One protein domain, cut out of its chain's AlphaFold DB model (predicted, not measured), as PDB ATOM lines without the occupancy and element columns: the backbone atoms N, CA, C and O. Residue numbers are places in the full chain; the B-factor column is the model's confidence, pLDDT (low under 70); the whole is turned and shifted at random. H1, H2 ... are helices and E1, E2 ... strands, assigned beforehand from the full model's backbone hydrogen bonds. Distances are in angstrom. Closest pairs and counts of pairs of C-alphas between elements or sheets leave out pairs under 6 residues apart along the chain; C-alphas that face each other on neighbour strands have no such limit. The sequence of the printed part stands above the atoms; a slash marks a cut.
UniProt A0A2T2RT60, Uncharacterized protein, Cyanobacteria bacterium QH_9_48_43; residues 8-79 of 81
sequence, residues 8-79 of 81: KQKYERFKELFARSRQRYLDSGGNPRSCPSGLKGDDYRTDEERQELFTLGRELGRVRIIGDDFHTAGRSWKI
ATOM      1  N   LYS A   8     -18.238  19.813 -56.547       86.25
ATOM      2  CA  LYS A   8     -18.692  21.207 -56.616       86.25
ATOM      3  C   LYS A   8     -20.170  21.312 -57.003       86.25
ATOM      4  O   LYS A   8     -20.903  22.050 -56.363       86.25
ATOM      5  N   GLN A   9     -20.619  20.546 -57.994       88.56
ATOM      6  CA  GLN A   9     -22.017  20.551 -58.435       88.56
ATOM      7  C   GLN A   9     -22.955  19.990 -57.360       88.56
ATOM      8  O   GLN A   9     -24.008  20.567 -57.101       88.56
ATOM      9  N   LYS A  10     -22.545  18.909 -56.683       87.81
ATOM     10  CA  LYS A  10     -23.278  18.364 -55.529       87.81
ATOM     11  C   LYS A  10     -23.386  19.384 -54.396       87.81
ATOM     12  O   LYS A  10     -24.443  19.514 -53.793       87.81
ATOM     13  N   TYR A  11     -22.314  20.133 -54.137       90.19
ATOM     14  CA  TYR A  11     -22.306  21.179 -53.118       90.19
ATOM     15  C   TYR A  11     -23.189  22.379 -53.487       90.19
ATOM     16  O   TYR A  11     -23.914  22.881 -52.633       90.19
ATOM     17  N   GLU A  12     -23.187  22.819 -54.748       93.25
ATOM     18  CA  GLU A  12     -24.122  23.851 -55.217       93.25
ATOM     19  C   GLU A  12     -25.571  23.395 -55.049       93.25
ATOM     20  O   GLU A  12     -26.370  24.100 -54.435       93.25
ATOM     21  N   ARG A  13     -25.884  22.165 -55.472       93.69
ATOM     22  CA  ARG A  13     -27.219  21.591 -55.294       93.69
ATOM     23  C   ARG A  13     -27.621  21.498 -53.822       93.69
ATOM     24  O   ARG A  13     -28.747  21.827 -53.459       93.69
ATOM     25  N   PHE A  14     -26.687  21.103 -52.961       91.62
ATOM     26  CA  PHE A  14     -26.892  21.077 -51.518       91.62
ATOM     27  C   PHE A  14     -27.253  22.473 -50.991       91.62
ATOM     28  O   PHE A  14     -28.264  22.617 -50.306       91.62
ATOM     29  N   LYS A  15     -26.513  23.521 -51.379       93.56
ATOM     30  CA  LYS A  15     -26.824  24.914 -51.008       93.56
ATOM     31  C   LYS A  15     -28.185  25.382 -51.529       93.56
ATOM     32  O   LYS A  15     -28.903  26.053 -50.791       93.56
ATOM     33  N   GLU A  16     -28.560  25.023 -52.756       95.12
ATOM     34  CA  GLU A  16     -29.871  25.371 -53.322       95.12
ATOM     35  C   GLU A  16     -31.027  24.833 -52.471       95.12
ATOM     36  O   GLU A  16     -31.994  25.553 -52.222       95.12
ATOM     37  N   LEU A  17     -30.927  23.592 -51.982       93.38
ATOM     38  CA  LEU A  17     -31.948  22.993 -51.116       93.38
ATOM     39  C   LEU A  17     -32.088  23.759 -49.785       93.38
ATOM     40  O   LEU A  17     -33.204  23.988 -49.303       93.38
ATOM     41  N   PHE A  18     -30.976  24.227 -49.209       91.50
ATOM     42  CA  PHE A  18     -31.012  25.105 -48.031       91.50
ATOM     43  C   PHE A  18     -31.618  26.473 -48.341       91.50
ATOM     44  O   PHE A  18     -32.437  26.957 -47.565       91.50
ATOM     45  N   ALA A  19     -31.269  27.080 -49.474       93.75
ATOM     46  CA  ALA A  19     -31.812  28.375 -49.871       93.75
ATOM     47  C   ALA A  19     -33.335  28.312 -50.081       93.75
ATOM     48  O   ALA A  19     -34.059  29.163 -49.572       93.75
ATOM     49  N   ARG A  20     -33.839  27.266 -50.749       94.25
ATOM     50  CA  ARG A  20     -35.283  27.058 -50.966       94.25
ATOM     51  C   ARG A  20     -36.047  26.866 -49.660       94.25
ATOM     52  O   ARG A  20     -37.068  27.513 -49.444       94.25
ATOM     53  N   SER A  21     -35.538  26.008 -48.774       92.31
ATOM     54  CA  SER A  21     -36.151  25.803 -47.454       92.31
ATOM     55  C   SER A  21     -36.126  27.071 -46.604       92.31
ATOM     56  O   SER A  21     -37.127  27.405 -45.974       92.31
ATOM     57  N   ARG A  22     -35.032  27.840 -46.652       92.81
ATOM     58  CA  ARG A  22     -34.941  29.144 -45.987       92.81
ATOM     59  C   ARG A  22     -35.944  30.149 -46.544       92.81
ATOM     60  O   ARG A  22     -36.559  30.852 -45.753       92.81
ATOM     61  N   GLN A  23     -36.121  30.215 -47.861       94.06
ATOM     62  CA  GLN A  23     -37.098  31.116 -48.464       94.06
ATOM     63  C   GLN A  23     -38.511  30.778 -47.977       94.06
ATOM     64  O   GLN A  23     -39.178  31.642 -47.424       94.06
ATOM     65  N   ARG A  24     -38.907  29.498 -48.033       94.44
ATOM     66  CA  ARG A  24     -40.219  29.045 -47.535       94.44
ATOM     67  C   ARG A  24     -40.427  29.332 -46.044       94.44
ATOM     68  O   ARG A  24     -41.525  29.703 -45.645       94.44
ATOM     69  N   TYR A  25     -39.380  29.197 -45.228       94.56
ATOM     70  CA  TYR A  25     -39.426  29.590 -43.818       94.56
ATOM     71  C   TYR A  25     -39.765  31.076 -43.653       94.56
ATOM     72  O   TYR A  25     -40.679  31.419 -42.905       94.56
ATOM     73  N   LEU A  26     -39.074  31.956 -44.379       94.50
ATOM     74  CA  LEU A  26     -39.306  33.401 -44.306       94.50
ATOM     75  C   LEU A  26     -40.683  33.789 -44.859       94.50
ATOM     76  O   LEU A  26     -41.372  34.592 -44.236       94.50
ATOM     77  N   ASP A  27     -41.118  33.163 -45.954       94.31
ATOM     78  CA  ASP A  27     -42.437  33.394 -46.559       94.31
ATOM     79  C   ASP A  27     -43.583  33.018 -45.605       94.31
ATOM     80  O   ASP A  27     -44.653  33.621 -45.643       94.31
ATOM     81  N   SER A  28     -43.355  32.059 -44.700       92.69
ATOM     82  CA  SER A  28     -44.320  31.674 -43.659       92.69
ATOM     83  C   SER A  28     -44.344  32.596 -42.430       92.69
ATOM     84  O   SER A  28     -45.053  32.311 -41.466       92.69
ATOM     85  N   GLY A  29     -43.560  33.682 -42.428       93.50
ATOM     86  CA  GLY A  29     -43.402  34.577 -41.276       93.50
ATOM     87  C   GLY A  29     -42.293  34.163 -40.302       93.50
ATOM     88  O   GLY A  29     -42.242  34.653 -39.173       93.50
ATOM     89  N   GLY A  30     -41.395  33.266 -40.721       90.56
ATOM     90  CA  GLY A  30     -40.233  32.854 -39.943       90.56
ATOM     91  C   GLY A  30     -39.295  34.018 -39.608       90.56
ATOM     92  O   GLY A  30     -39.176  34.994 -40.347       90.56
ATOM     93  N   ASN A  31     -38.579  33.914 -38.488       92.56
ATOM     94  CA  ASN A  31     -37.669  34.954 -38.021       92.56
ATOM     95  C   ASN A  31     -36.405  35.022 -38.905       92.56
ATOM     96  O   ASN A  31     -35.617  34.078 -38.895       92.56
ATOM     97  N   PRO A  32     -36.101  36.153 -39.573       92.31
ATOM     98  CA  PRO A  32     -34.902  36.285 -40.404       92.31
ATOM     99  C   PRO A  32     -33.577  36.071 -39.666       92.31
ATOM    100  O   PRO A  32     -32.577  35.741 -40.304       92.31
ATOM    101  N   ARG A  33     -33.560  36.246 -38.340       93.12
ATOM    102  CA  ARG A  33     -32.393  36.030 -37.470       93.12
ATOM    103  C   ARG A  33     -32.301  34.611 -36.909       93.12
ATOM    104  O   ARG A  33     -31.347  34.316 -36.199       93.12
ATOM    105  N   SER A  34     -33.274  33.755 -37.210       88.75
ATOM    106  CA  SER A  34     -33.299  32.357 -36.791       88.75
ATOM    107  C   SER A  34     -33.263  31.427 -37.997       88.75
ATOM    108  O   SER A  34     -33.521  31.819 -39.139       88.75
ATOM    109  N   CYS A  35     -32.946  30.170 -37.721       84.19
ATOM    110  CA  CYS A  35     -33.141  29.075 -38.653       84.19
ATOM    111  C   CYS A  35     -34.338  28.224 -38.199       84.19
ATOM    112  O   CYS A  35     -34.628  28.184 -37.000       84.19
ATOM    113  N   PRO A  36     -35.010  27.535 -39.135       84.94
ATOM    114  CA  PRO A  36     -35.934  26.455 -38.797       84.94
ATOM    115  C   PRO A  36     -35.230  25.356 -37.982       84.94
ATOM    116  O   PRO A  36     -34.017  25.174 -38.130       84.94
ATOM    117  N   SER A  37     -35.967  24.601 -37.157       83.38
ATOM    118  CA  SER A  37     -35.374  23.584 -36.261       83.38
ATOM    119  C   SER A  37     -34.652  22.453 -37.001       83.38
ATOM    120  O   SER A  37     -33.809  21.765 -36.428       83.38
ATOM    121  N   GLY A  38     -34.980  22.247 -38.279       82.50
ATOM    122  CA  GLY A  38     -34.441  21.151 -39.078       82.50
ATOM    123  C   GLY A  38     -35.157  19.815 -38.852       82.50
ATOM    124  O   GLY A  38     -34.796  18.836 -39.504       82.50
ATOM    125  N   LEU A  39     -36.175  19.771 -37.986       85.44
ATOM    126  CA  LEU A  39     -37.038  18.605 -37.808       85.44
ATOM    127  C   LEU A  39     -38.020  18.460 -38.976       85.44
ATOM    128  O   LEU A  39     -38.465  19.448 -39.560       85.44
ATOM    129  N   LYS A  40     -38.399  17.217 -39.302       84.88
ATOM    130  CA  LYS A  40     -39.428  16.956 -40.319       84.88
ATOM    131  C   LYS A  40     -40.713  17.700 -39.946       84.88
ATOM    132  O   LYS A  40     -41.247  17.494 -38.862       84.88
ATOM    133  N   GLY A  41     -41.205  18.530 -40.865       82.94
ATOM    134  CA  GLY A  41     -42.409  19.349 -40.672       82.94
ATOM    135  C   GLY A  41     -42.132  20.783 -40.216       82.94
ATOM    136  O   GLY A  41     -42.989  21.634 -40.406       82.94
ATOM    137  N   ASP A  42     -40.929  21.069 -39.714       85.44
ATOM    138  CA  ASP A  42     -40.472  22.416 -39.335       85.44
ATOM    139  C   ASP A  42     -39.156  22.795 -40.043       85.44
ATOM    140  O   ASP A  42     -38.502  23.781 -39.734       85.44
ATOM    141  N   ASP A  43     -38.732  22.001 -41.026       87.56
ATOM    142  CA  ASP A  43     -37.554  22.250 -41.854       87.56
ATOM    143  C   ASP A  43     -37.895  22.862 -43.214       87.56
ATOM    144  O   ASP A  43     -36.985  23.162 -43.990       87.56
ATOM    145  N   TYR A  44     -39.190  23.072 -43.490       91.25
ATOM    146  CA  TYR A  44     -39.702  23.698 -44.710       91.25
ATOM    147  C   TYR A  44     -39.187  23.010 -45.979       91.25
ATOM    148  O   TYR A  44     -38.869  23.667 -46.975       91.25
ATOM    149  N   ARG A  45     -39.069  21.677 -45.931       90.56
ATOM    150  CA  ARG A  45     -38.650  20.807 -47.039       90.56
ATOM    151  C   ARG A  45     -39.716  19.768 -47.341       90.56
ATOM    152  O   ARG A  45     -40.361  19.257 -46.424       90.56
ATOM    153  N   THR A  46     -39.848  19.421 -48.617       91.56
ATOM    154  CA  THR A  46     -40.610  18.234 -49.018       91.56
ATOM    155  C   THR A  46     -39.850  16.963 -48.638       91.56
ATOM    156  O   THR A  46     -38.658  16.995 -48.308       91.56
ATOM    157  N   ASP A  47     -40.535  15.821 -48.668       91.88
ATOM    158  CA  ASP A  47     -39.906  14.538 -48.357       91.88
ATOM    159  C   ASP A  47     -38.820  14.178 -49.389       91.88
ATOM    160  O   ASP A  47     -37.764  13.662 -49.015       91.88
ATOM    161  N   GLU A  48     -39.006  14.556 -50.656       90.94
ATOM    162  CA  GLU A  48     -38.032  14.361 -51.733       90.94
ATOM    163  C   GLU A  48     -36.784  15.220 -51.530       90.94
ATOM    164  O   GLU A  48     -35.664  14.720 -51.624       90.94
ATOM    165  N   GLU A  49     -36.957  16.505 -51.205       91.69
ATOM    166  CA  GLU A  49     -35.838  17.409 -50.930       91.69
ATOM    167  C   GLU A  49     -35.042  16.948 -49.711       91.69
ATOM    168  O   GLU A  49     -33.815  17.052 -49.692       91.69
ATOM    169  N   ARG A  50     -35.722  16.406 -48.693       91.19
ATOM    170  CA  ARG A  50     -35.060  15.847 -47.512       91.19
ATOM    171  C   ARG A  50     -34.242  14.608 -47.875       91.19
ATOM    172  O   ARG A  50     -33.088  14.503 -47.459       91.19
ATOM    173  N   GLN A  51     -34.798  13.706 -48.684       91.69
ATOM    174  CA  GLN A  51     -34.092  12.518 -49.170       91.69
ATOM    175  C   GLN A  51     -32.873  12.888 -50.033       91.69
ATOM    176  O   GLN A  51     -31.791  12.308 -49.874       91.69
ATOM    177  N   GLU A  52     -33.017  13.881 -50.913       92.75
ATOM    178  CA  GLU A  52     -31.927  14.408 -51.738       92.75
ATOM    179  C   GLU A  52     -30.825  15.021 -50.861       92.75
ATOM    180  O   GLU A  52     -29.647  14.706 -51.030       92.75
ATOM    181  N   LEU A  53     -31.197  15.824 -49.861       91.12
ATOM    182  CA  LEU A  53     -30.264  16.471 -48.940       91.12
ATOM    183  C   LEU A  53     -29.481  15.457 -48.098       91.12
ATOM    184  O   LEU A  53     -28.270  15.611 -47.933       91.12
ATOM    185  N   PHE A  54     -30.128  14.388 -47.620       89.25
ATOM    186  CA  PHE A  54     -29.433  13.296 -46.934       89.25
ATOM    187  C   PHE A  54     -28.464  12.556 -47.856       89.25
ATOM    188  O   PHE A  54     -27.346  12.242 -47.445       89.25
ATOM    189  N   THR A  55     -28.865  12.299 -49.100       90.56
ATOM    190  CA  THR A  55     -28.015  11.620 -50.084       90.56
ATOM    191  C   THR A  55     -26.778  12.462 -50.396       90.56
ATOM    192  O   THR A  55     -25.652  11.998 -50.210       90.56
ATOM    193  N   LEU A  56     -26.974  13.733 -50.756       90.06
ATOM    194  CA  LEU A  56     -25.889  14.676 -51.037       90.06
ATOM    195  C   LEU A  56     -24.989  14.887 -49.816       90.06
ATOM    196  O   LEU A  56     -23.768  14.892 -49.948       90.06
ATOM    197  N   GLY A  57     -25.570  15.019 -48.620       87.50
ATOM    198  CA  GLY A  57     -24.822  15.196 -47.376       87.50
ATOM    199  C   GLY A  57     -23.910  14.010 -47.059       87.50
ATOM    200  O   GLY A  57     -22.754  14.209 -46.683       87.50
ATOM    201  N   ARG A  58     -24.383  12.773 -47.272       86.62
ATOM    202  CA  ARG A  58     -23.557  11.566 -47.088       86.62
ATOM    203  C   ARG A  58     -22.397  11.521 -48.075       86.62
ATOM    204  O   ARG A  58     -21.268  11.247 -47.672       86.62
ATOM    205  N   GLU A  59     -22.649  11.827 -49.344       86.94
ATOM    206  CA  GLU A  59     -21.610  11.832 -50.376       86.94
ATOM    207  C   GLU A  59     -20.563  12.932 -50.140       86.94
ATOM    208  O   GLU A  59     -19.361  12.663 -50.185       86.94
ATOM    209  N   LEU A  60     -21.008  14.157 -49.835       87.06
ATOM    210  CA  LEU A  60     -20.139  15.306 -49.564       87.06
ATOM    211  C   LEU A  60     -19.328  15.121 -48.277       87.06
ATOM    212  O   LEU A  60     -18.131  15.405 -48.259       87.06
ATOM    213  N   GLY A  61     -19.951  14.591 -47.221       84.06
ATOM    214  CA  GLY A  61     -19.288  14.276 -45.953       84.06
ATOM    215  C   GLY A  61     -18.364  13.058 -46.019       84.06
ATOM    216  O   GLY A  61     -17.662  12.765 -45.052       84.06
ATOM    217  N   ARG A  62     -18.338  12.339 -47.154       84.50
ATOM    218  CA  ARG A  62     -17.651  11.045 -47.305       84.50
ATOM    219  C   ARG A  62     -18.075  10.061 -46.210       84.50
ATOM    220  O   ARG A  62     -17.246   9.315 -45.689       84.50
ATOM    221  N   VAL A  63     -19.360  10.094 -45.861       84.00
ATOM    222  CA  VAL A  63     -19.941   9.278 -44.801       84.00
ATOM    223  C   VAL A  63     -19.979   7.822 -45.242       84.00
ATOM    224  O   VAL A  63     -20.529   7.504 -46.297       84.00
ATOM    225  N   ARG A  64     -19.428   6.926 -44.425       82.81
ATOM    226  CA  ARG A  64     -19.469   5.475 -44.640       82.81
ATOM    227  C   ARG A  64     -19.821   4.789 -43.329       82.81
ATOM    228  O   ARG A  64     -19.317   5.186 -42.287       82.81
ATOM    229  N   ILE A  65     -20.670   3.772 -43.389       83.50
ATOM    230  CA  ILE A  65     -20.945   2.894 -42.249       83.50
ATOM    231  C   ILE A  65     -20.255   1.569 -42.557       83.50
ATOM    232  O   ILE A  65     -20.528   0.976 -43.601       83.50
ATOM    233  N   ILE A  66     -19.320   1.157 -41.704       83.94
ATOM    234  CA  ILE A  66     -18.560  -0.087 -41.846       83.94
ATOM    235  C   ILE A  66     -18.742  -0.866 -40.544       83.94
ATOM    236  O   ILE A  66     -18.215  -0.471 -39.510       83.94
ATOM    237  N   GLY A  67     -19.525  -1.945 -40.580       86.06
ATOM    238  CA  GLY A  67     -19.939  -2.639 -39.356       86.06
ATOM    239  C   GLY A  67     -20.704  -1.695 -38.423       86.06
ATOM    240  O   GLY A  67     -21.674  -1.067 -38.849       86.06
ATOM    241  N   ASP A  68     -20.229  -1.570 -37.184       87.31
ATOM    242  CA  ASP A  68     -20.785  -0.672 -36.160       87.31
ATOM    243  C   ASP A  68     -20.090   0.708 -36.119       87.31
ATOM    244  O   ASP A  68     -20.341   1.506 -35.213       87.31
ATOM    245  N   ASP A  69     -19.213   1.009 -37.084       85.56
ATOM    246  CA  ASP A  69     -18.457   2.261 -37.133       85.56
ATOM    247  C   ASP A  69     -19.019   3.240 -38.176       85.56
ATOM    248  O   ASP A  69     -19.184   2.940 -39.364       85.56
ATOM    249  N   PHE A  70     -19.273   4.466 -37.726       85.31
ATOM    250  CA  PHE A  70     -19.595   5.620 -38.556       85.31
ATOM    251  C   PHE A  70     -18.315   6.381 -38.907       85.31
ATOM    252  O   PHE A  70     -17.678   6.966 -38.033       85.31
ATOM    253  N   HIS A  71     -17.959   6.428 -40.188       85.25
ATOM    254  CA  HIS A  71     -16.795   7.143 -40.707       85.25
ATOM    255  C   HIS A  71     -17.221   8.417 -41.439       85.25
ATOM    256  O   HIS A  71     -18.086   8.365 -42.309       85.25
ATOM    257  N   THR A  72     -16.580   9.549 -41.151       85.31
ATOM    258  CA  THR A  72     -16.783  10.818 -41.868       85.31
ATOM    259  C   THR A  72     -15.536  11.694 -41.785       85.31
ATOM    260  O   THR A  72     -14.885  11.738 -40.744       85.31
ATOM    261  N   ALA A  73     -15.174  12.380 -42.875       73.81
ATOM    262  CA  ALA A  73     -14.073  13.356 -42.913       73.81
ATOM    263  C   ALA A  73     -12.755  12.928 -42.205       73.81
ATOM    264  O   ALA A  73     -12.084  13.743 -41.575       73.81
ATOM    265  N   GLY A  74     -12.382  11.643 -42.293       80.00
ATOM    266  CA  GLY A  74     -11.161  11.096 -41.677       80.00
ATOM    267  C   GLY A  74     -11.271  10.737 -40.189       80.00
ATOM    268  O   GLY A  74     -10.276  10.351 -39.587       80.00
ATOM    269  N   ARG A  75     -12.461  10.841 -39.591       82.94
ATOM    270  CA  ARG A  75     -12.759  10.412 -38.218       82.94
ATOM    271  C   ARG A  75     -13.758   9.260 -38.226       82.94
ATOM    272  O   ARG A  75     -14.550   9.134 -39.162       82.94
ATOM    273  N   SER A  76     -13.737   8.448 -37.177       87.00
ATOM    274  CA  SER A  76     -14.670   7.338 -36.989       87.00
ATOM    275  C   SER A  76     -15.202   7.284 -35.564       87.00
ATOM    276  O   SER A  76     -14.483   7.604 -34.620       87.00
ATOM    277  N   TRP A  77     -16.469   6.907 -35.426       86.06
ATOM    278  CA  TRP A  77     -17.198   6.840 -34.161       86.06
ATOM    279  C   TRP A  77     -17.967   5.527 -34.103       86.06
ATOM    280  O   TRP A  77     -18.572   5.140 -35.102       86.06
ATOM    281  N   LYS A  78     -18.009   4.883 -32.933       88.12
ATOM    282  CA  LYS A  78     -18.884   3.726 -32.729       88.12
ATOM    283  C   LYS A  78     -20.332   4.179 -32.636       88.12
ATOM    284  O   LYS A  78     -20.656   5.077 -31.859       88.12
ATOM    285  N   ILE A  79     -21.199   3.529 -33.397       83.81
ATOM    286  CA  ILE A  79     -22.641   3.692 -33.273       83.81
ATOM    287  C   ILE A  79     -23.055   2.861 -32.054       83.81
ATOM    288  O   ILE A  79     -23.152   1.639 -32.133       83.81
TER     289      ILE A  79
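What this domain is: This is residues 8 to 79 of the 81 residues of an uncharacterized protein of Cyanobacteria bacterium QH_9_48_43 (UniProt A0A2T2RT60). Two helices, H1 and H2, make a loose hairpin with a long loop between them, and a small sheet, E1 to E3, sits beyond the last residues of H2. The 72 printed residues hold two named helices, then three named strands, order E1 - E2 - E3, antiparallel; the class is mixed. The whole is loose and elongated, with a radius of gyration of the C-alphas of 14.6 A and spans of 43 by 27 by 23 A.

How they stand to each other: H1, residues 8 to 27, touches H2, residues 47 to 60, with residues 10 to 17 alone; the closest C-alphas, Phe 14 and Leu 53, are 6.3 A apart. This helical hairpin runs opposite ways at 37 degrees, only just a steep tilt. In both, every O i to N i+4 pair is within hydrogen-bond range. E1, residues 64 to 66, E2, residues 69 to 72, and E3, residues 75 to 78, form a meander, successive antiparallel hairpins: N 64 and O 71 are 2.9 A apart, N 70 and O 77 2.8 A, within hydrogen-bond range. H1 is apart from the strands.

Where its parts are: H1 starts at C-alpha 8 (-18.692, 21.207, -56.616) and spans 28.5 A, H2 19.8 A, E1 6.3 A, E2 9.9 A, E3 10.6 A, ending at C-alpha 78 (-18.884, 3.726, -32.729).

The domain as a whole: The farthest C-alphas, Gly 29 and Gly 67, are 44.0 A apart. The printed part has no cut; H1 to H2 is a long link. No printed residue is under 70 in pLDDT.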